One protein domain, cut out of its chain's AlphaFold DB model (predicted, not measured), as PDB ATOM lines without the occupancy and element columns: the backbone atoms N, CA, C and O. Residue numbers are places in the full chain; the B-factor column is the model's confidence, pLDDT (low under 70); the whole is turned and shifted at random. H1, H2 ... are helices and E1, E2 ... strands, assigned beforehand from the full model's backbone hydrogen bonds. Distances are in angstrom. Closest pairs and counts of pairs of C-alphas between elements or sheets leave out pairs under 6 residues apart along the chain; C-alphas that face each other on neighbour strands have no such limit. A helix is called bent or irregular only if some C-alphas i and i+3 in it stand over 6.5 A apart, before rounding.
ATOM      1  N   ASP A 417     -12.260  14.580 -34.526       97.31
ATOM      2  CA  ASP A 417     -10.804  14.664 -34.466       97.31
ATOM      3  C   ASP A 417     -10.179  14.230 -35.800       97.31
ATOM      4  O   ASP A 417      -9.713  13.102 -35.944       97.31
ATOM      5  N   ALA A 418     -10.237  15.125 -36.790       95.44
ATOM      6  CA  ALA A 418      -9.860  14.874 -38.180       95.44
ATOM      7  C   ALA A 418      -8.441  15.356 -38.545       95.44
ATOM      8  O   ALA A 418      -7.830  14.819 -39.468       95.44
ATOM      9  N   LYS A 419      -7.924  16.384 -37.852       93.88
ATOM     10  CA  LYS A 419      -6.619  17.040 -38.090       93.88
ATOM     11  C   LYS A 419      -6.346  17.373 -39.567       93.88
ATOM     12  O   LYS A 419      -5.203  17.304 -40.022       93.88
ATOM     13  N   ARG A 420      -7.391  17.716 -40.328       93.44
ATOM     14  CA  ARG A 420      -7.281  18.031 -41.763       93.44
ATOM     15  C   ARG A 420      -6.505  19.338 -41.967       93.44
ATOM     16  O   ARG A 420      -6.509  20.218 -41.110       93.44
ATOM     17  N   THR A 421      -5.822  19.436 -43.103       92.19
ATOM     18  CA  THR A 421      -5.095  20.624 -43.568       92.19
ATOM     19  C   THR A 421      -5.064  20.594 -45.089       92.19
ATOM     20  O   THR A 421      -4.911  19.518 -45.666       92.19
ATOM     21  N   ASP A 422      -5.221  21.749 -45.727       92.62
ATOM     22  CA  ASP A 422      -5.070  21.942 -47.174       92.62
ATOM     23  C   ASP A 422      -5.006  23.457 -47.467       92.62
ATOM     24  O   ASP A 422      -4.932  24.262 -46.539       92.62
ATOM     25  N   ILE A 423      -5.074  23.859 -48.735       89.06
ATOM     26  CA  ILE A 423      -5.088  25.256 -49.184       89.06
ATOM     27  C   ILE A 423      -6.335  25.598 -50.005       89.06
ATOM     28  O   ILE A 423      -6.962  24.742 -50.635       89.06
ATOM     29  N   GLY A 424      -6.672  26.891 -50.039       83.75
ATOM     30  CA  GLY A 424      -7.674  27.453 -50.948       83.75
ATOM     31  C   GLY A 424      -9.039  26.766 -50.852       83.75
ATOM     32  O   GLY A 424      -9.599  26.601 -49.774       83.75
ATOM     33  N   ASN A 425      -9.595  26.349 -51.987       83.75
ATOM     34  CA  ASN A 425     -10.938  25.762 -52.026       83.75
ATOM     35  C   ASN A 425     -11.017  24.359 -51.401       83.75
ATOM     36  O   ASN A 425     -12.098  23.950 -50.971       83.75
ATOM     37  N   SER A 426      -9.902  23.626 -51.342       91.19
ATOM     38  CA  SER A 426      -9.875  22.262 -50.807       91.19
ATOM     39  C   SER A 426     -10.058  22.250 -49.293       91.19
ATOM     40  O   SER A 426     -10.847  21.465 -48.772       91.19
ATOM     41  N   VAL A 427      -9.415  23.181 -48.577       92.81
ATOM     42  CA  VAL A 427      -9.576  23.300 -47.119       92.81
ATOM     43  C   VAL A 427     -11.017  23.671 -46.764       92.81
ATOM     44  O   VAL A 427     -11.615  23.042 -45.897       92.81
ATOM     45  N   ALA A 428     -11.636  24.572 -47.535       89.44
ATOM     46  CA  ALA A 428     -13.044  24.926 -47.392       89.44
ATOM     47  C   ALA A 428     -13.976  23.728 -47.645       89.44
ATOM     48  O   ALA A 428     -14.992  23.581 -46.968       89.44
ATOM     49  N   ALA A 429     -13.640  22.850 -48.599       92.12
ATOM     50  CA  ALA A 429     -14.396  21.625 -48.846       92.12
ATOM     51  C   ALA A 429     -14.303  20.640 -47.669       92.12
ATOM     52  O   ALA A 429     -15.321  20.060 -47.301       92.12
ATOM     53  N   TYR A 430     -13.133  20.502 -47.032       93.81
ATOM     54  CA  TYR A 430     -13.022  19.745 -45.781       93.81
ATOM     55  C   TYR A 430     -13.865  20.368 -44.666       93.81
ATOM     56  O   TYR A 430     -14.568  19.636 -43.977       93.81
ATOM     57  N   GLY A 431     -13.854  21.697 -44.530       93.31
ATOM     58  CA  GLY A 431     -14.722  22.410 -43.590       93.31
ATOM     59  C   GLY A 431     -16.198  22.068 -43.792       93.31
ATOM     60  O   GLY A 431     -16.842  21.610 -42.857       93.31
ATOM     61  N   ARG A 432     -16.707  22.181 -45.029       91.56
ATOM     62  CA  ARG A 432     -18.097  21.820 -45.374       91.56
ATOM     63  C   ARG A 432     -18.430  20.345 -45.172       91.56
ATOM     64  O   ARG A 432     -19.573  20.023 -44.893       91.56
ATOM     65  N   ALA A 433     -17.464  19.444 -45.347       92.62
ATOM     66  CA  ALA A 433     -17.702  18.017 -45.158       92.62
ATOM     67  C   ALA A 433     -17.915  17.652 -43.679       92.62
ATOM     68  O   ALA A 433     -18.647  16.708 -43.390       92.62
ATOM     69  N   TRP A 434     -17.267  18.370 -42.757       94.56
ATOM     70  CA  TRP A 434     -17.298  18.064 -41.325       94.56
ATOM     71  C   TRP A 434     -18.250  18.948 -40.524       94.56
ATOM     72  O   TRP A 434     -18.882  18.441 -39.603       94.56
ATOM     73  N   LEU A 435     -18.326  20.241 -40.841       93.44
ATOM     74  CA  LEU A 435     -18.967  21.257 -40.012       93.44
ATOM     75  C   LEU A 435     -20.284  21.750 -40.608       93.44
ATOM     76  O   LEU A 435     -20.360  22.126 -41.782       93.44
ATOM     77  N   GLY A 436     -21.286  21.876 -39.741       72.12
ATOM     78  CA  GLY A 436     -22.596  22.403 -40.101       72.12
ATOM     79  C   GLY A 436     -23.537  21.329 -40.658       72.12
ATOM     80  O   GLY A 436     -23.280  20.140 -40.509       72.12
ATOM     81  N   PRO A 437     -24.666  21.727 -41.260       64.81
ATOM     82  CA  PRO A 437     -25.783  20.827 -41.557       64.81
ATOM     83  C   PRO A 437     -25.526  19.871 -42.730       64.81
ATOM     84  O   PRO A 437     -26.258  18.900 -42.920       64.81
ATOM     85  N   GLU A 438     -24.513  20.166 -43.539       69.00
ATOM     86  CA  GLU A 438     -24.119  19.375 -44.696       69.00
ATOM     87  C   GLU A 438     -22.979  18.414 -44.305       69.00
ATOM     88  O   GLU A 438     -22.129  18.737 -43.480       69.00
ATOM     89  N   GLY A 439     -22.948  17.207 -44.880       82.44
ATOM     90  CA  GLY A 439     -21.894  16.223 -44.599       82.44
ATOM     91  C   GLY A 439     -22.081  15.452 -43.283       82.44
ATOM     92  O   GLY A 439     -23.137  14.862 -43.053       82.44
ATOM     93  N   PHE A 440     -21.032  15.381 -42.456       90.75
ATOM     94  CA  PHE A 440     -21.011  14.576 -41.223       90.75
ATOM     95  C   PHE A 440     -21.696  15.236 -40.022       90.75
ATOM     96  O   PHE A 440     -22.016  14.527 -39.070       90.75
ATOM     97  N   GLY A 441     -21.934  16.549 -40.052       90.25
ATOM     98  CA  GLY A 441     -22.724  17.219 -39.019       90.25
ATOM     99  C   GLY A 441     -22.024  17.444 -37.681       90.25
ATOM    100  O   GLY A 441     -22.711  17.561 -36.674       90.25
ATOM    101  N   ALA A 442     -20.689  17.474 -37.617       95.44
ATOM    102  CA  ALA A 442     -19.980  17.691 -36.356       95.44
ATOM    103  C   ALA A 442     -20.137  19.137 -35.847       95.44
ATOM    104  O   ALA A 442     -20.204  20.095 -36.618       95.44
ATOM    105  N   ASP A 443     -20.133  19.292 -34.525       96.06
ATOM    106  CA  ASP A 443     -20.194  20.587 -33.843       96.06
ATOM    107  C   ASP A 443     -18.846  21.304 -33.830       96.06
ATOM    108  O   ASP A 443     -18.797  22.531 -33.736       96.06
ATOM    109  N   ALA A 444     -17.755  20.545 -33.924       97.31
ATOM    110  CA  ALA A 444     -16.420  21.079 -34.117       97.31
ATOM    111  C   ALA A 444     -15.487  20.080 -34.815       97.31
ATOM    112  O   ALA A 444     -15.763  18.881 -34.854       97.31
ATOM    113  N   MET A 445     -14.350  20.555 -35.333       97.56
ATOM    114  CA  MET A 445     -13.316  19.688 -35.916       97.56
ATOM    115  C   MET A 445     -11.892  20.098 -35.529       97.56
ATOM    116  O   MET A 445     -11.614  21.281 -35.337       97.56
ATOM    117  N   THR A 446     -10.962  19.139 -35.465       97.88
ATOM    118  CA  THR A 446      -9.528  19.449 -35.319       97.88
ATOM    119  C   THR A 446      -8.842  19.708 -36.666       97.88
ATOM    120  O   THR A 446      -9.169  19.088 -37.681       97.88
ATOM    121  N   LEU A 447      -7.849  20.601 -36.666       97.50
ATOM    122  CA  LEU A 447      -7.079  21.036 -37.838       97.50
ATOM    123  C   LEU A 447      -5.571  21.016 -37.555       97.50
ATOM    124  O   LEU A 447      -5.137  21.186 -36.414       97.50
ATOM    125  N   SER A 448      -4.766  20.850 -38.603       95.06
ATOM    126  CA  SER A 448      -3.312  21.056 -38.561       95.06
ATOM    127  C   SER A 448      -2.955  22.313 -39.352       95.06
ATOM    128  O   SER A 448      -3.497  22.527 -40.427       95.06
ATOM    129  N   ALA A 449      -2.046  23.146 -38.844       93.31
ATOM    130  CA  ALA A 449      -1.656  24.406 -39.490       93.31
ATOM    131  C   ALA A 449      -0.286  24.331 -40.186       93.31
ATOM    132  O   ALA A 449       0.385  25.350 -40.341       93.31
ATOM    133  N   TYR A 450       0.155  23.136 -40.602       90.56
ATOM    134  CA  TYR A 450       1.489  22.946 -41.193       90.56
ATOM    135  C   TYR A 450       1.719  23.798 -42.456       90.56
ATOM    136  O   TYR A 450       2.832  24.253 -42.695       90.56
ATOM    137  N   MET A 451       0.666  24.068 -43.238       90.50
ATOM    138  CA  MET A 451       0.733  24.924 -44.436       90.50
ATOM    139  C   MET A 451       0.640  26.433 -44.124       90.50
ATOM    140  O   MET A 451       0.633  27.252 -45.040       90.50
ATOM    141  N   GLY A 452       0.591  26.803 -42.840       89.88
ATOM    142  CA  GLY A 452       0.448  28.172 -42.346       89.88
ATOM    143  C   GLY A 452      -0.975  28.491 -41.881       89.88
ATOM    144  O   GLY A 452      -1.955  28.053 -42.482       89.88
ATOM    145  N   ALA A 453      -1.095  29.297 -40.820       90.19
ATOM    146  CA  ALA A 453      -2.373  29.599 -40.165       90.19
ATOM    147  C   ALA A 453      -3.421  30.198 -41.121       90.19
ATOM    148  O   ALA A 453      -4.569  29.768 -41.126       90.19
ATOM    149  N   GLY A 454      -3.009  31.125 -41.994       89.75
ATOM    150  CA  GLY A 454      -3.909  31.790 -42.943       89.75
ATOM    151  C   GLY A 454      -4.538  30.857 -43.984       89.75
ATOM    152  O   GLY A 454      -5.536  31.212 -44.603       89.75
ATOM    153  N   THR A 455      -4.000  29.645 -44.171       93.88
ATOM    154  CA  THR A 455      -4.624  28.645 -45.053       93.88
ATOM    155  C   THR A 455      -5.914  28.083 -44.459       93.88
ATOM    156  O   THR A 455      -6.771  27.637 -45.210       93.88
ATOM    157  N   LEU A 456      -6.088  28.151 -43.135       96.31
ATOM    158  CA  LEU A 456      -7.254  27.620 -42.429       96.31
ATOM    159  C   LEU A 456      -8.424  28.612 -42.342       96.31
ATOM    160  O   LEU A 456      -9.538  28.188 -42.037       96.31
ATOM    161  N   SER A 457      -8.214  29.896 -42.662       94.88
ATOM    162  CA  SER A 457      -9.253  30.938 -42.591       94.88
ATOM    163  C   SER A 457     -10.578  30.561 -43.270       94.88
ATOM    164  O   SER A 457     -11.612  30.753 -42.636       94.88
ATOM    165  N   PRO A 458     -10.616  29.930 -44.466       95.00
ATOM    166  CA  PRO A 458     -11.885  29.512 -45.069       95.00
ATOM    167  C   PRO A 458     -12.683  28.512 -44.217       95.00
ATOM    168  O   PRO A 458     -13.911  28.500 -44.259       95.00
ATOM    169  N   VAL A 459     -12.005  27.658 -43.442       95.75
ATOM    170  CA  VAL A 459     -12.671  26.709 -42.535       95.75
ATOM    171  C   VAL A 459     -13.133  27.408 -41.268       95.75
ATOM    172  O   VAL A 459     -14.234  27.125 -40.804       95.75
ATOM    173  N   HIS A 460     -12.342  28.338 -40.731       95.94
ATOM    174  CA  HIS A 460     -12.748  29.151 -39.582       95.94
ATOM    175  C   HIS A 460     -13.974  30.022 -39.902       95.94
ATOM    176  O   HIS A 460     -14.899  30.099 -39.099       95.94
ATOM    177  N   GLU A 461     -14.033  30.603 -41.102       94.06
ATOM    178  CA  GLU A 461     -15.188  31.364 -41.597       94.06
ATOM    179  C   GLU A 461     -16.433  30.494 -41.744       94.06
ATOM    180  O   GLU A 461     -17.511  30.881 -41.293       94.06
ATOM    181  N   HIS A 462     -16.287  29.299 -42.322       92.94
ATOM    182  CA  HIS A 462     -17.386  28.336 -42.411       92.94
ATOM    183  C   HIS A 462     -17.865  27.897 -41.021       92.94
ATOM    184  O   HIS A 462     -19.069  27.795 -40.785       92.94
ATOM    185  N   ALA A 463     -16.939  27.697 -40.079       94.12
ATOM    186  CA  ALA A 463     -17.270  27.340 -38.706       94.12
ATOM    187  C   ALA A 463     -18.084  28.445 -38.016       94.12
ATOM    188  O   ALA A 463     -19.167  28.185 -37.494       94.12
ATOM    189  N   ALA A 464     -17.619  29.694 -38.110       92.56
ATOM    190  CA  ALA A 464     -18.320  30.862 -37.585       92.56
ATOM    191  C   ALA A 464     -19.715  31.027 -38.211       92.56
ATOM    192  O   ALA A 464     -20.698  31.209 -37.495       92.56
ATOM    193  N   ALA A 465     -19.821  30.894 -39.539       90.25
ATOM    194  CA  ALA A 465     -21.083  31.012 -40.271       90.25
ATOM    195  C   ALA A 465     -22.111  29.929 -39.899       90.25
ATOM    196  O   ALA A 465     -23.313  30.152 -40.018       90.25
ATOM    197  N   THR A 466     -21.641  28.769 -39.439       90.06
ATOM    198  CA  THR A 466     -22.471  27.633 -39.015       90.06
ATOM    199  C   THR A 466     -22.536  27.491 -37.488       90.06
ATOM    200  O   THR A 466     -22.976  26.468 -36.977       90.06
ATOM    201  N   GLY A 467     -22.065  28.466 -36.704       92.44
ATOM    202  CA  GLY A 467     -22.048  28.349 -35.237       92.44
ATOM    203  C   GLY A 467     -21.335  27.087 -34.713       92.44
ATOM    204  O   GLY A 467     -21.656  26.593 -33.627       92.44
ATOM    205  N   THR A 468     -20.402  26.532 -35.488       95.62
ATOM    206  CA  THR A 468     -19.556  25.386 -35.132       95.62
ATOM    207  C   THR A 468     -18.153  25.855 -34.728       95.62
ATOM    208  O   THR A 468     -17.843  27.046 -34.774       95.62
ATOM    209  N   GLY A 469     -17.310  24.933 -34.258       96.25
ATOM    210  CA  GLY A 469     -15.963  25.225 -33.769       96.25
ATOM    211  C   GLY A 469     -14.840  24.573 -34.580       96.25
ATOM    212  O   GLY A 469     -15.007  23.555 -35.249       96.25
ATOM    213  N   THR A 470     -13.637  25.120 -34.464       98.12
ATOM    214  CA  THR A 470     -12.408  24.505 -34.987       98.12
ATOM    215  C   THR A 470     -11.347  24.457 -33.903       98.12
ATOM    216  O   THR A 470     -11.299  25.340 -33.062       98.12
ATOM    217  N   PHE A 471     -10.492  23.437 -33.906       98.31
ATOM    218  CA  PHE A 471      -9.415  23.281 -32.928       98.31
ATOM    219  C   PHE A 471      -8.089  23.030 -33.633       98.31
ATOM    220  O   PHE A 471      -7.851  21.946 -34.170       98.31
ATOM    221  N   VAL A 472      -7.209  24.025 -33.637       97.81
ATOM    222  CA  VAL A 472      -5.922  23.934 -34.331       97.81
ATOM    223  C   VAL A 472      -4.883  23.285 -33.424       97.81
ATOM    224  O   VAL A 472      -4.738  23.663 -32.266       97.81
ATOM    225  N   VAL A 473      -4.129  22.309 -33.929       95.38
ATOM    226  CA  VAL A 473      -3.010  21.726 -33.177       95.38
ATOM    227  C   VAL A 473      -1.873  22.740 -33.069       95.38
ATOM    228  O   VAL A 473      -1.173  22.987 -34.047       95.38
ATOM    229  N   VAL A 474      -1.694  23.310 -31.872       93.94
ATOM    230  CA  VAL A 474      -0.677  24.339 -31.597       93.94
ATOM    231  C   VAL A 474       0.545  23.731 -30.925       93.94
ATOM    232  O   VAL A 474       1.661  23.867 -31.424       93.94
ATOM    233  N   ARG A 475       0.333  23.010 -29.818       90.62
ATOM    234  CA  ARG A 475       1.389  22.245 -29.153       90.62
ATOM    235  C   ARG A 475       0.886  20.862 -28.786       90.62
ATOM    236  O   ARG A 475       0.004  20.719 -27.946       90.62
ATOM    237  N   SER A 476       1.431  19.825 -29.404       84.38
ATOM    238  CA  SER A 476       1.047  18.445 -29.090       84.38
ATOM    239  C   SER A 476       1.929  17.868 -27.983       84.38
ATOM    240  O   SER A 476       3.069  18.278 -27.804       84.38
ATOM    241  N   SER A 477       1.432  16.865 -27.257       75.50
ATOM    242  CA  SER A 477       2.241  16.096 -26.295       75.50
ATOM    243  C   SER A 477       3.206  15.107 -26.971       75.50
ATOM    244  O   SER A 477       3.800  14.272 -26.296       75.50
ATOM    245  N   ASN A 478       3.321  15.144 -28.305       81.69
ATOM    246  CA  ASN A 478       4.220  14.285 -29.065       81.69
ATOM    247  C   ASN A 478       5.642  14.879 -29.036       81.69
ATOM    248  O   ASN A 478       5.816  15.970 -29.584       81.69
ATOM    249  N   PRO A 479       6.652  14.180 -28.482       79.19
ATOM    250  CA  PRO A 479       8.023  14.690 -28.401       79.19
ATOM    251  C   PRO A 479       8.605  15.118 -29.755       79.19
ATOM    252  O   PRO A 479       9.289  16.133 -29.829       79.19
ATOM    253  N   GLU A 480       8.255  14.415 -30.837       85.44
ATOM    254  CA  GLU A 480       8.710  14.733 -32.202       85.44
ATOM    255  C   GLU A 480       8.235  16.113 -32.692       85.44
ATOM    256  O   GLU A 480       8.838  16.725 -33.569       85.44
ATOM    257  N   GLY A 481       7.144  16.632 -32.121       84.19
ATOM    258  CA  GLY A 481       6.623  17.952 -32.457       84.19
ATOM    259  C   GLY A 481       7.437  19.103 -31.864       84.19
ATOM    260  O   GLY A 481       7.383  20.208 -32.404       84.19
ATOM    261  N   ALA A 482       8.197  18.862 -30.791       84.44
ATOM    262  CA  ALA A 482       8.856  19.914 -30.017       84.44
ATOM    263  C   ALA A 482       9.859  20.717 -30.856       84.44
ATOM    264  O   ALA A 482       9.868  21.944 -30.796       84.44
ATOM    265  N   ALA A 483      10.643  20.036 -31.700       87.12
ATOM    266  CA  ALA A 483      11.641  20.682 -32.550       87.12
ATOM    267  C   ALA A 483      11.026  21.706 -33.518       87.12
ATOM    268  O   ALA A 483      11.638  22.737 -33.776       87.12
ATOM    269  N   LEU A 484       9.818  21.445 -34.030       87.69
ATOM    270  CA  LEU A 484       9.113  22.364 -34.926       87.69
ATOM    271  C   LEU A 484       8.327  23.428 -34.152       87.69
ATOM    272  O   LEU A 484       8.352  24.598 -34.512       87.69
ATOM    273  N   GLN A 485       7.621  23.027 -33.095       88.94
ATOM    274  CA  GLN A 485       6.724  23.906 -32.336       88.94
ATOM    275  C   GLN A 485       7.492  24.982 -31.552       88.94
ATOM    276  O   GLN A 485       7.005  26.108 -31.435       88.94
ATOM    277  N   SER A 486       8.690  24.650 -31.059       87.81
ATOM    278  CA  SER A 486       9.586  25.572 -30.348       87.81
ATOM    279  C   SER A 486      10.643  26.215 -31.258       87.81
ATOM    280  O   SER A 486      11.455  26.997 -30.771       87.81
ATOM    281  N   ALA A 487      10.654  25.923 -32.568       89.88
ATOM    282  CA  ALA A 487      11.539  26.615 -33.507       89.88
ATOM    283  C   ALA A 487      11.197  28.108 -33.559       89.88
ATOM    284  O   ALA A 487      10.022  28.473 -33.602       89.88
ATOM    285  N   GLU A 488      12.214  28.966 -33.597       90.81
ATOM    286  CA  GLU A 488      12.026  30.413 -33.679       90.81
ATOM    287  C   GLU A 488      12.065  30.904 -35.128       90.81
ATOM    288  O   GLU A 488      12.996  30.616 -35.883       90.81
ATOM    289  N   ALA A 489      11.073  31.706 -35.503       84.00
ATOM    290  CA  ALA A 489      11.041  32.439 -36.759       84.00
ATOM    291  C   ALA A 489      10.760  33.912 -36.450       84.00
ATOM    292  O   ALA A 489       9.719  34.251 -35.895       84.00
ATOM    293  N   GLY A 490      11.707  34.799 -36.769       81.62
ATOM    294  CA  GLY A 490      11.575  36.225 -36.442       81.62
ATOM    295  C   GLY A 490      11.627  36.536 -34.939       81.62
ATOM    296  O   GLY A 490      11.094  37.560 -34.523       81.62
ATOM    297  N   GLY A 491      12.262  35.674 -34.133       86.06
ATOM    298  CA  GLY A 491      12.407  35.852 -32.681       86.06
ATOM    299  C   GLY A 491      11.200  35.400 -31.851       86.06
ATOM    300  O   GLY A 491      11.128  35.705 -30.664       86.06
ATOM    301  N   GLU A 492      10.247  34.688 -32.457       88.31
ATOM    302  CA  GLU A 492       9.108  34.080 -31.767       88.31
ATOM    303  C   GLU A 492       8.972  32.603 -32.161       88.31
ATOM    304  O   GLU A 492       9.247  32.225 -33.303       88.31
ATOM    305  N   ALA A 493       8.566  31.758 -31.208       91.56
ATOM    306  CA  ALA A 493       8.338  30.343 -31.465       91.56
ATOM    307  C   ALA A 493       7.154  30.144 -32.423       91.56
ATOM    308  O   ALA A 493       6.131  30.820 -32.301       91.56
ATOM    309  N   VAL A 494       7.242  29.166 -33.328       92.50
ATOM    310  CA  VAL A 494       6.174  28.840 -34.294       92.50
ATOM    311  C   VAL A 494       4.823  28.622 -33.604       92.50
ATOM    312  O   VAL A 494       3.800  29.110 -34.090       92.50
ATOM    313  N   ALA A 495       4.804  27.942 -32.452       92.62
ATOM    314  CA  ALA A 495       3.586  27.741 -31.670       92.62
ATOM    315  C   ALA A 495       2.961  29.054 -31.164       92.62
ATOM    316  O   ALA A 495       1.739  29.173 -31.124       92.62
ATOM    317  N   ASP A 496       3.778  30.045 -30.812       94.44
ATOM    318  CA  ASP A 496       3.306  31.335 -30.302       94.44
ATOM    319  C   ASP A 496       2.808  32.239 -31.436       94.44
ATOM    320  O   ASP A 496       1.769  32.886 -31.299       94.44
ATOM    321  N   THR A 497       3.462  32.194 -32.599       94.44
ATOM    322  CA  THR A 497       2.959  32.822 -33.830       94.44
ATOM    323  C   THR A 497       1.585  32.265 -34.208       94.44
ATOM    324  O   THR A 497       0.668  33.021 -34.535       94.44
ATOM    325  N   LEU A 498       1.408  30.943 -34.122       95.12
ATOM    326  CA  LEU A 498       0.124  30.296 -34.382       95.12
ATOM    327  C   LEU A 498      -0.930  30.660 -33.323       95.12
ATOM    328  O   LEU A 498      -2.078  30.915 -33.675       95.12
ATOM    329  N   ALA A 499      -0.541  30.744 -32.050       95.94
ATOM    330  CA  ALA A 499      -1.418  31.182 -30.968       95.94
ATOM    331  C   ALA A 499      -1.954  32.605 -31.196       95.94
ATOM    332  O   ALA A 499      -3.157  32.840 -31.088       95.94
ATOM    333  N   ARG A 500      -1.092  33.548 -31.601       95.62
ATOM    334  CA  ARG A 500      -1.528  34.905 -31.975       95.62
ATOM    335  C   ARG A 500      -2.446  34.907 -33.189       95.62
ATOM    336  O   ARG A 500      -3.393  35.687 -33.216       95.62
ATOM    337  N   ALA A 501      -2.185  34.050 -34.177       96.25
ATOM    338  CA  ALA A 501      -3.050  33.929 -35.347       96.25
ATOM    339  C   ALA A 501      -4.457  33.444 -34.961       96.25
ATOM    340  O   ALA A 501      -5.433  33.993 -35.455       96.25
ATOM    341  N   ILE A 502      -4.570  32.484 -34.036       97.62
ATOM    342  CA  ILE A 502      -5.860  32.033 -33.487       97.62
ATOM    343  C   ILE A 502      -6.575  33.176 -32.760       97.62
ATOM    344  O   ILE A 502      -7.755  33.411 -33.009       97.62
ATOM    345  N   ALA A 503      -5.869  33.912 -31.895       96.94
ATOM    346  CA  ALA A 503      -6.455  35.033 -31.163       96.94
ATOM    347  C   ALA A 503      -6.971  36.134 -32.103       96.94
ATOM    348  O   ALA A 503      -8.106  36.583 -31.952       96.94
ATOM    349  N   ALA A 504      -6.173  36.499 -33.111       96.44
ATOM    350  CA  ALA A 504      -6.548  37.475 -34.128       96.44
ATOM    351  C   ALA A 504      -7.731  37.001 -34.988       96.44
ATOM    352  O   ALA A 504      -8.595  37.800 -35.343       96.44
ATOM    353  N   GLU A 505      -7.795  35.707 -35.308       96.62
ATOM    354  CA  GLU A 505      -8.908  35.141 -36.071       96.62
ATOM    355  C   GLU A 505     -10.205  35.136 -35.252       96.62
ATOM    356  O   GLU A 505     -11.263  35.474 -35.780       96.62
ATOM    357  N   ASN A 506     -10.135  34.850 -33.950       97.31
ATOM    358  CA  ASN A 506     -11.278  34.988 -33.047       97.31
ATOM    359  C   ASN A 506     -11.740  36.446 -32.914       97.31
ATOM    360  O   ASN A 506     -12.939  36.694 -33.008       97.31
ATOM    361  N   ASP A 507     -10.822  37.409 -32.774       95.94
ATOM    362  CA  ASP A 507     -11.166  38.839 -32.733       95.94
ATOM    363  C   ASP A 507     -11.831  39.299 -34.040       95.94
ATOM    364  O   ASP A 507     -12.734  40.135 -34.034       95.94
ATOM    365  N   ARG A 508     -11.416  38.729 -35.179       95.75
ATOM    366  CA  ARG A 508     -12.006  39.008 -36.494       95.75
ATOM    367  C   ARG A 508     -13.395  38.392 -36.654       95.75
ATOM    368  O   ARG A 508     -14.298  39.056 -37.158       95.75
ATOM    369  N   LEU A 509     -13.551  37.119 -36.293       93.56
ATOM    370  CA  LEU A 509     -14.774  36.346 -36.531       93.56
ATOM    371  C   LEU A 509     -15.853  36.598 -35.473       93.56
ATOM    372  O   LEU A 509     -17.038  36.472 -35.772       93.56
ATOM    373  N   ALA A 510     -15.455  36.950 -34.251       91.00
ATOM    374  CA  ALA A 510     -16.348  37.128 -33.114       91.00
ATOM    375  C   ALA A 510     -15.885  38.288 -32.199       91.00
ATOM    376  O   ALA A 510     -15.627  38.072 -31.016       91.00
ATOM    377  N   PRO A 511     -15.832  39.543 -32.699       86.00
ATOM    378  CA  PRO A 511     -15.206  40.687 -32.011       86.00
ATOM    379  C   PRO A 511     -15.815  41.048 -30.647       86.00
ATOM    380  O   PRO A 511     -15.191  41.751 -29.860       86.00
ATOM    381  N   ASN A 512     -17.043  40.600 -30.374       84.12
ATOM    382  CA  ASN A 512     -17.764  40.882 -29.131       84.12
ATOM    383  C   ASN A 512     -17.969  39.632 -28.260       84.12
ATOM    384  O   ASN A 512     -18.623  39.721 -27.221       84.12
ATOM    385  N   ALA A 513     -17.473  38.469 -28.690       85.81
ATOM    386  CA  ALA A 513     -17.609  37.235 -27.932       85.81
ATOM    387  C   ALA A 513     -16.430  37.081 -26.958       85.81
ATOM    388  O   ALA A 513     -15.288  37.351 -27.330       85.81
ATOM    389  N   PRO A 514     -16.666  36.609 -25.720       89.38
ATOM    390  CA  PRO A 514     -15.579  36.324 -24.784       89.38
ATOM    391  C   PRO A 514     -14.679  35.182 -25.281       89.38
ATOM    392  O   PRO A 514     -13.495  35.136 -24.952       89.38
ATOM    393  N   VAL A 515     -15.241  34.264 -26.071       94.75
ATOM    394  CA  VAL A 515     -14.547  33.133 -26.682       94.75
ATOM    395  C   VAL A 515     -15.030  32.985 -28.123       94.75
ATOM    396  O   VAL A 515     -16.234  32.970 -28.368       94.75
ATOM    397  N   GLY A 516     -14.097  32.901 -29.070       94.25
ATOM    398  CA  GLY A 516     -14.395  32.764 -30.492       94.25
ATOM    399  C   GLY A 516     -14.474  31.308 -30.981       94.25
ATOM    400  O   GLY A 516     -14.276  30.365 -30.210       94.25
ATOM    401  N   PRO A 517     -14.757  31.102 -32.282       95.50
ATOM    402  CA  PRO A 517     -14.966  29.778 -32.880       95.50
ATOM    403  C   PRO A 517     -13.673  28.973 -33.108       95.50
ATOM    404  O   PRO A 517     -13.736  27.803 -33.500       95.50
ATOM    405  N   VAL A 518     -12.498  29.572 -32.897       98.06
ATOM    406  CA  VAL A 518     -11.192  28.936 -33.098       98.06
ATOM    407  C   VAL A 518     -10.545  28.627 -31.748       98.06
ATOM    408  O   VAL A 518     -10.063  29.501 -31.031       98.06
ATOM    409  N   GLY A 519     -10.536  27.349 -31.392       97.88
ATOM    410  CA  GLY A 519      -9.811  26.786 -30.263       97.88
ATOM    411  C   GLY A 519      -8.426  26.259 -30.642       97.88
ATOM    412  O   GLY A 519      -8.044  26.178 -31.814       97.88
ATOM    413  N   ALA A 520      -7.683  25.827 -29.629       97.38
ATOM    414  CA  ALA A 520      -6.359  25.236 -29.772       97.38
ATOM    415  C   ALA A 520      -6.284  23.856 -29.111       97.38
ATOM    416  O   ALA A 520      -6.901  23.606 -28.078       97.38
ATOM    417  N   VAL A 521      -5.487  22.957 -29.686       95.38
ATOM    418  CA  VAL A 521      -5.078  21.704 -29.044       95.38
ATOM    419  C   VAL A 521      -3.713  21.923 -28.401       95.38
ATOM    420  O   VAL A 521      -2.736  22.213 -29.102       95.38
ATOM    421  N   ILE A 522      -3.660  21.782 -27.075       91.38
ATOM    422  CA  ILE A 522      -2.456  21.959 -26.254       91.38
ATOM    423  C   ILE A 522      -2.281  20.720 -25.368       91.38
ATOM    424  O   ILE A 522      -3.180  20.359 -24.615       91.38
ATOM    425  N   GLY A 523      -1.135  20.047 -25.463       85.94
ATOM    426  CA  GLY A 523      -0.823  18.858 -24.667       85.94
ATOM    427  C   GLY A 523      -0.654  19.156 -23.173       85.94
ATOM    428  O   GLY A 523      -0.068  20.167 -22.797       85.94
ATOM    429  N   ALA A 524      -1.117  18.238 -22.322       71.62
ATOM    430  CA  ALA A 524      -1.131  18.415 -20.867       71.62
ATOM    431  C   ALA A 524       0.251  18.342 -20.181       71.62
ATOM    432  O   ALA A 524       0.403  18.783 -19.050       71.62
ATOM    433  N   THR A 525       1.262  17.766 -20.836       66.00
ATOM    434  CA  THR A 525       2.583  17.458 -20.245       66.00
ATOM    435  C   THR A 525       3.663  18.490 -20.588       66.00
ATOM    436  O   THR A 525       4.855  18.199 -20.510       66.00
ATOM    437  N   LEU A 526       3.265  19.670 -21.056       66.56
ATOM    438  CA  LEU A 526       4.178  20.680 -21.582       66.56
ATOM    439  C   LEU A 526       4.564  21.679 -20.479       66.56
ATOM    440  O   LEU A 526       3.719  22.117 -19.713       66.56
ATOM    441  N   GLY A 527       5.850  22.024 -20.369       70.50
ATOM    442  CA  GLY A 527       6.371  22.907 -19.315       70.50
ATOM    443  C   GLY A 527       5.970  24.388 -19.459       70.50
ATOM    444  O   GLY A 527       4.984  24.733 -20.103       70.50
ATOM    445  N   ALA A 528       6.774  25.293 -18.887       71.75
ATOM    446  CA  ALA A 528       6.492  26.738 -18.829       71.75
ATOM    447  C   ALA A 528       6.199  27.405 -20.193       71.75
ATOM    448  O   ALA A 528       5.469  28.393 -20.253       71.75
ATOM    449  N   GLU A 529       6.719  26.852 -21.292       75.19
ATOM    450  CA  GLU A 529       6.435  27.331 -22.651       75.19
ATOM    451  C   GLU A 529       4.946  27.247 -23.017       75.19
ATOM    452  O   GLU A 529       4.424  28.155 -23.658       75.19
ATOM    453  N   ALA A 530       4.236  26.198 -22.585       82.81
ATOM    454  CA  ALA A 530       2.814  26.056 -22.885       82.81
ATOM    455  C   ALA A 530       1.961  27.088 -22.141       82.81
ATOM    456  O   ALA A 530       1.010  27.603 -22.722       82.81
ATOM    457  N   ALA A 531       2.339  27.460 -20.911       86.56
ATOM    458  CA  ALA A 531       1.663  28.524 -20.167       86.56
ATOM    459  C   ALA A 531       1.755  29.874 -20.896       86.56
ATOM    460  O   ALA A 531       0.762  30.597 -21.015       86.56
ATOM    461  N   ARG A 532       2.930  30.186 -21.465       88.69
ATOM    462  CA  ARG A 532       3.095  31.366 -22.323       88.69
ATOM    463  C   ARG A 532       2.186  31.278 -23.550       88.69
ATOM    464  O   ARG A 532       1.419  32.209 -23.774       88.69
ATOM    465  N   THR A 533       2.219  30.177 -24.300       91.50
ATOM    466  CA  THR A 533       1.380  29.989 -25.497       91.50
ATOM    467  C   THR A 533      -0.118  30.130 -25.189       91.50
ATOM    468  O   THR A 533      -0.836  30.795 -25.929       91.50
ATOM    469  N   VAL A 534      -0.593  29.576 -24.069       92.31
ATOM    470  CA  VAL A 534      -1.986  29.706 -23.603       92.31
ATOM    471  C   VAL A 534      -2.352  31.164 -23.311       92.31
ATOM    472  O   VAL A 534      -3.422  31.618 -23.721       92.31
ATOM    473  N   SER A 535      -1.459  31.926 -22.668       92.38
ATOM    474  CA  SER A 535      -1.699  33.345 -22.354       92.38
ATOM    475  C   SER A 535      -1.875  34.236 -23.594       92.38
ATOM    476  O   SER A 535      -2.501  35.291 -23.508       92.38
ATOM    477  N   LEU A 536      -1.372  33.801 -24.757       94.81
ATOM    478  CA  LEU A 536      -1.518  34.506 -26.034       94.81
ATOM    479  C   LEU A 536      -2.891  34.298 -26.695       94.81
ATOM    480  O   LEU A 536      -3.185  34.969 -27.678       94.81
ATOM    481  N   MET A 537      -3.726  33.397 -26.164       95.62
ATOM    482  CA  MET A 537      -5.065  33.073 -26.673       95.62
ATOM    483  C   MET A 537      -6.138  33.299 -25.591       95.62
ATOM    484  O   MET A 537      -6.746  32.342 -25.095       95.62
ATOM    485  N   PRO A 538      -6.390  34.551 -25.169       93.69
ATOM    486  CA  PRO A 538      -7.366  34.843 -24.115       93.69
ATOM    487  C   PRO A 538      -8.812  34.500 -24.513       93.69
ATOM    488  O   PRO A 538      -9.629  34.226 -23.640       93.69
ATOM    489  N   ASN A 539      -9.104  34.458 -25.815       94.50
ATOM    490  CA  ASN A 539     -10.430  34.273 -26.409       94.50
ATOM    491  C   ASN A 539     -10.622  32.886 -27.067       94.50
ATOM    492  O   ASN A 539     -11.490  32.735 -27.921       94.50
ATOM    493  N   ALA A 540      -9.821  31.873 -26.708       96.75
ATOM    494  CA  ALA A 540      -9.904  30.522 -27.283       96.75
ATOM    495  C   ALA A 540     -10.249  29.445 -26.240       96.75
ATOM    496  O   ALA A 540      -9.884  29.567 -25.066       96.75
ATOM    497  N   LEU A 541     -10.901  28.367 -26.702       96.81
ATOM    498  CA  LEU A 541     -11.038  27.096 -25.977       96.81
ATOM    499  C   LEU A 541      -9.799  26.216 -26.175       96.81
ATOM    500  O   LEU A 541      -9.192  26.216 -27.247       96.81
ATOM    501  N   PHE A 542      -9.469  25.402 -25.175       95.44
ATOM    502  CA  PHE A 542      -8.309  24.516 -25.187       95.44
ATOM    503  C   PHE A 542      -8.726  23.055 -25.091       95.44
ATOM    504  O   PHE A 542      -9.146  22.592 -24.035       95.44
ATOM    505  N   LEU A 543      -8.563  22.304 -26.178       94.81
ATOM    506  CA  LEU A 543      -8.696  20.852 -26.161       94.81
ATOM    507  C   LEU A 543      -7.403  20.234 -25.622       94.81
ATOM    508  O   LEU A 543      -6.347  20.354 -26.246       94.81
ATOM    509  N   VAL A 544      -7.489  19.564 -24.472       91.38
ATOM    510  CA  VAL A 544      -6.313  19.083 -23.735       91.38
ATOM    511  C   VAL A 544      -6.279  17.554 -23.713       91.38
ATOM    512  O   VAL A 544      -6.910  16.927 -22.856       91.38
ATOM    513  N   PRO A 545      -5.571  16.915 -24.662       85.75
ATOM    514  CA  PRO A 545      -5.377  15.474 -24.639       85.75
ATOM    515  C   PRO A 545      -4.385  15.059 -23.543       85.75
ATOM    516  O   PRO A 545      -3.398  15.750 -23.283       85.75
ATOM    517  N   GLY A 546      -4.604  13.868 -22.979       70.62
ATOM    518  CA  GLY A 546      -3.614  13.191 -22.130       70.62
ATOM    519  C   GLY A 546      -3.818  13.354 -20.624       70.62
ATOM    520  O   GLY A 546      -2.835  13.381 -19.887       70.62
ATOM    521  N   ILE A 547      -5.068  13.445 -20.164       67.12
ATOM    522  CA  ILE A 547      -5.411  13.541 -18.737       67.12
ATOM    523  C   ILE A 547      -5.924  12.174 -18.246       67.12
ATOM    524  O   ILE A 547      -6.815  11.599 -18.872       67.12
ATOM    525  N   GLY A 548      -5.350  11.626 -17.162       57.47
ATOM    526  CA  GLY A 548      -5.722  10.313 -16.600       57.47
ATOM    527  C   GLY A 548      -4.551   9.517 -15.999       57.47
ATOM    528  O   GLY A 548      -3.457  10.048 -15.864       57.47
ATOM    529  N   ALA A 549      -4.773   8.237 -15.663       41.97
ATOM    530  CA  ALA A 549      -3.953   7.392 -14.764       41.97
ATOM    531  C   ALA A 549      -2.434   7.241 -15.059       41.97
ATOM    532  O   ALA A 549      -1.713   6.690 -14.231       41.97
ATOM    533  N   GLN A 550      -1.931   7.722 -16.203       45.34
ATOM    534  CA  GLN A 550      -0.494   7.809 -16.538       45.34
ATOM    535  C   GLN A 550      -0.097   9.161 -17.192       45.34
ATOM    536  O   GLN A 550       0.966   9.261 -17.798       45.34
ATOM    537  N   GLY A 551      -0.965  10.180 -17.140       56.84
ATOM    538  CA  GLY A 551      -0.810  11.491 -17.789       56.84
ATOM    539  C   GLY A 551      -0.481  12.637 -16.821       56.84
ATOM    540  O   GLY A 551      -0.054  12.402 -15.694       56.84
ATOM    541  N   ALA A 552      -0.672  13.883 -17.271       60.69
ATOM    542  CA  ALA A 552      -0.392  15.076 -16.465       60.69
ATOM    543  C   ALA A 552      -1.315  15.172 -15.237       60.69
ATOM    544  O   ALA A 552      -2.505  14.849 -15.322       60.69
ATOM    545  N   SER A 553      -0.772  15.624 -14.104       67.81
ATOM    546  CA  SER A 553      -1.535  15.804 -12.865       67.81
ATOM    547  C   SER A 553      -2.477  17.015 -12.945       67.81
ATOM    548  O   SER A 553      -2.309  17.901 -13.785       67.81
ATOM    549  N   LEU A 554      -3.469  17.088 -12.045       66.50
ATOM    550  CA  LEU A 554      -4.321  18.282 -11.905       66.50
ATOM    551  C   LEU A 554      -3.476  19.547 -11.629       66.50
ATOM    552  O   LEU A 554      -3.805  20.626 -12.122       66.50
ATOM    553  N   ASP A 555      -2.353  19.405 -10.921       68.75
ATOM    554  CA  ASP A 555      -1.422  20.501 -10.623       68.75
ATOM    555  C   ASP A 555      -0.675  20.989 -11.877       68.75
ATOM    556  O   ASP A 555      -0.443  22.191 -12.040       68.75
ATOM    557  N   ASP A 556      -0.331  20.081 -12.796       72.44
ATOM    558  CA  ASP A 556       0.305  20.434 -14.072       72.44
ATOM    559  C   ASP A 556      -0.656  21.234 -14.960       72.44
ATOM    560  O   ASP A 556      -0.276  22.259 -15.532       72.44
ATOM    561  N   LEU A 557      -1.927  20.825 -15.004       75.38
ATOM    562  CA  LEU A 557      -2.976  21.545 -15.728       75.38
ATOM    563  C   LEU A 557      -3.224  22.933 -15.137       75.38
ATOM    564  O   LEU A 557      -3.290  23.906 -15.885       75.38
ATOM    565  N   SER A 558      -3.282  23.034 -13.806       74.31
ATOM    566  CA  SER A 558      -3.436  24.306 -13.086       74.31
ATOM    567  C   SER A 558      -2.323  25.298 -13.431       74.31
ATOM    568  O   SER A 558      -2.566  26.495 -13.552       74.31
ATOM    569  N   ARG A 559      -1.088  24.809 -13.616       78.38
ATOM    570  CA  ARG A 559       0.070  25.647 -13.952       78.38
ATOM    571  C   ARG A 559       0.066  26.096 -15.414       78.38
ATOM    572  O   ARG A 559       0.379  27.251 -15.687       78.38
ATOM    573  N   ILE A 560      -0.245  25.194 -16.345       80.88
ATOM    574  CA  ILE A 560      -0.225  25.482 -17.790       80.88
ATOM    575  C   ILE A 560      -1.403  26.376 -18.187       80.88
ATOM    576  O   ILE A 560      -1.245  27.291 -18.990       80.88
ATOM    577  N   PHE A 561      -2.578  26.121 -17.618       84.88
ATOM    578  CA  PHE A 561      -3.830  26.775 -17.988       84.88
ATOM    579  C   PHE A 561      -4.310  27.781 -16.937       84.88
ATOM    580  O   PHE A 561      -5.503  28.078 -16.861       84.88
ATOM    581  N   ALA A 562      -3.390  28.333 -16.142       80.31
ATOM    582  CA  ALA A 562      -3.695  29.371 -15.163       80.31
ATOM    583  C   ALA A 562      -4.440  30.547 -15.829       80.31
ATOM    584  O   ALA A 562      -3.956  31.135 -16.797       80.31
ATOM    585  N   GLY A 563      -5.636  30.878 -15.330       77.06
ATOM    586  CA  GLY A 563      -6.489  31.928 -15.904       77.06
ATOM    587  C   GLY A 563      -7.259  31.525 -17.173       77.06
ATOM    588  O   GLY A 563      -7.922  32.365 -17.788       77.06
ATOM    589  N   ALA A 564      -7.198  30.256 -17.591       82.94
ATOM    590  CA  ALA A 564      -8.059  29.716 -18.639       82.94
ATOM    591  C   ALA A 564      -9.360  29.116 -18.097       82.94
ATOM    592  O   ALA A 564     -10.382  29.229 -18.776       82.94
ATOM    593  N   GLY A 565      -9.339  28.554 -16.883       79.62
ATOM    594  CA  GLY A 565     -10.503  28.034 -16.159       79.62
ATOM    595  C   GLY A 565     -11.483  27.269 -17.045       79.62
ATOM    596  O   GLY A 565     -11.140  26.247 -17.642       79.62
TER     597      GLY A 565
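This is residues 417 to 565 of the 603 residues of the protein "Probable branched-chain-amino-acid aminotransferase" of Roseivivax halodurans JCM 10272 (UniProt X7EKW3). A strongly twisted wall of four parallel strands, E2, E3, E4 and E5, has helices H1, H2, H4 and H5 over one face, with the longest helix, H4, running along E3 and E4. The short first strand E1 runs close by E2 at one edge, H3 grazes the sheet, and H6 packs on H5 away from the sheet. The 149 printed residues hold six named helices and five named strands, in the order E1 H1 E2 H2 E3 H3 H4 E4 H5 E5 H6. The class is mixed, helices and strands, and the sheet's order is E2, E3, E4, E5. The whole is compact, with a radius of gyration of the C-alphas of 14.9 A, and rounded, spanning 40 by 35 by 31 A.

Find C-alpha 417 at (-10.804, 14.664, -34.466); there E1 begins, residues 417 to 420. H1 follows, residues 424 to 434, 16.5 A from first to last C-alpha, and then E2, residues 444 to 447, 10.1 A. Next come H2, residues 457 to 465, 12.1 A, and E3, residues 469 to 475, the longest strand at 18.2 A. H3, residues 479 to 485, is irregular, but only just: C-alphas 480 and 483 are 6.6 A apart. Look for C-alpha 494 at (6.174, 28.840, -34.294); from there H4 runs 22.4 A to residue 509. E4 is residues 518 to 522, 13.1 A; H5 is residues 528 to 535, 11.1 A; E5 is residues 542 to 545, 9.5 A. H6, residues 554 to 560, ends at C-alpha 560, (-0.225, 25.482, -17.790).

Start at E1, which pairs with no named strand; its closest C-alpha to E2 is that of Lys 419, 4.0 A from that of Leu 447. E2 and E3 are parallel at 32 degrees, with N 447 and O 471 at 2.8 A. E3 and E4 are parallel at 34 degrees, with N 519 and O 470 at 2.7 A. E4 and E5 are parallel at 33 degrees, with N 543 and O 520 at 2.8 A. H1, H2, H4 and H5 on one face of this sheet make two layers, a layer of strands and a layer of helices. Three strand-helix-strand units, parallel neighbour strands joined through helices, have right-handed crossovers: E2, H2, E3; E3, H3 H4, E4; and E4, H5, E5. H1 touches H2, closest at the C-alphas of Gly 431 and Val 459, 4.9 A, the same way at a steep tilt of 38 degrees. H2 runs along the strands at a height over the sheet of 8.7 A. H4, the hub, lies over E3 and E4 at a height of 9.2 A, and on the local plane stands at 8 degrees to E3. With residues 505 to 509 alone it touches H2, where the C-alphas of Ala 464 and Leu 509 are closest, 6.6 A. With residues 495 to 499 alone it touches H5, at a shallow tilt of 13 degrees, closest at the C-alphas of Asp 496 and Thr 533, 5.3 A. H3 only grazes the sheet, with residues 481 to 485, and it and H4 only just touch, only at the corner, with 3 pairs of C-alphas within 8 A; the closest are Gln 485 and Ala 495, 5.0 A. H6 is not on the sheet; it touches H5 at the C-alphas of Ala 531 and Ile 560, 4.3 A, about perpendicular, but only just, at 72 degrees. In H2, H4, H5 and H6 every O i to N i+4 pair is within hydrogen-bond range; in H1 6 of 7 are, and in H3 1 of 3, beside 3 of 4 O i to N i+3 pairs.

The two C-alphas farthest apart are those of Asn 425 and Asp 555, 42.8 A. The printed part has no cut and no long link. Its mean pLDDT is 87.6; look for values under 70 at residues 437 to 438, 525 to 526 and 547 to 555.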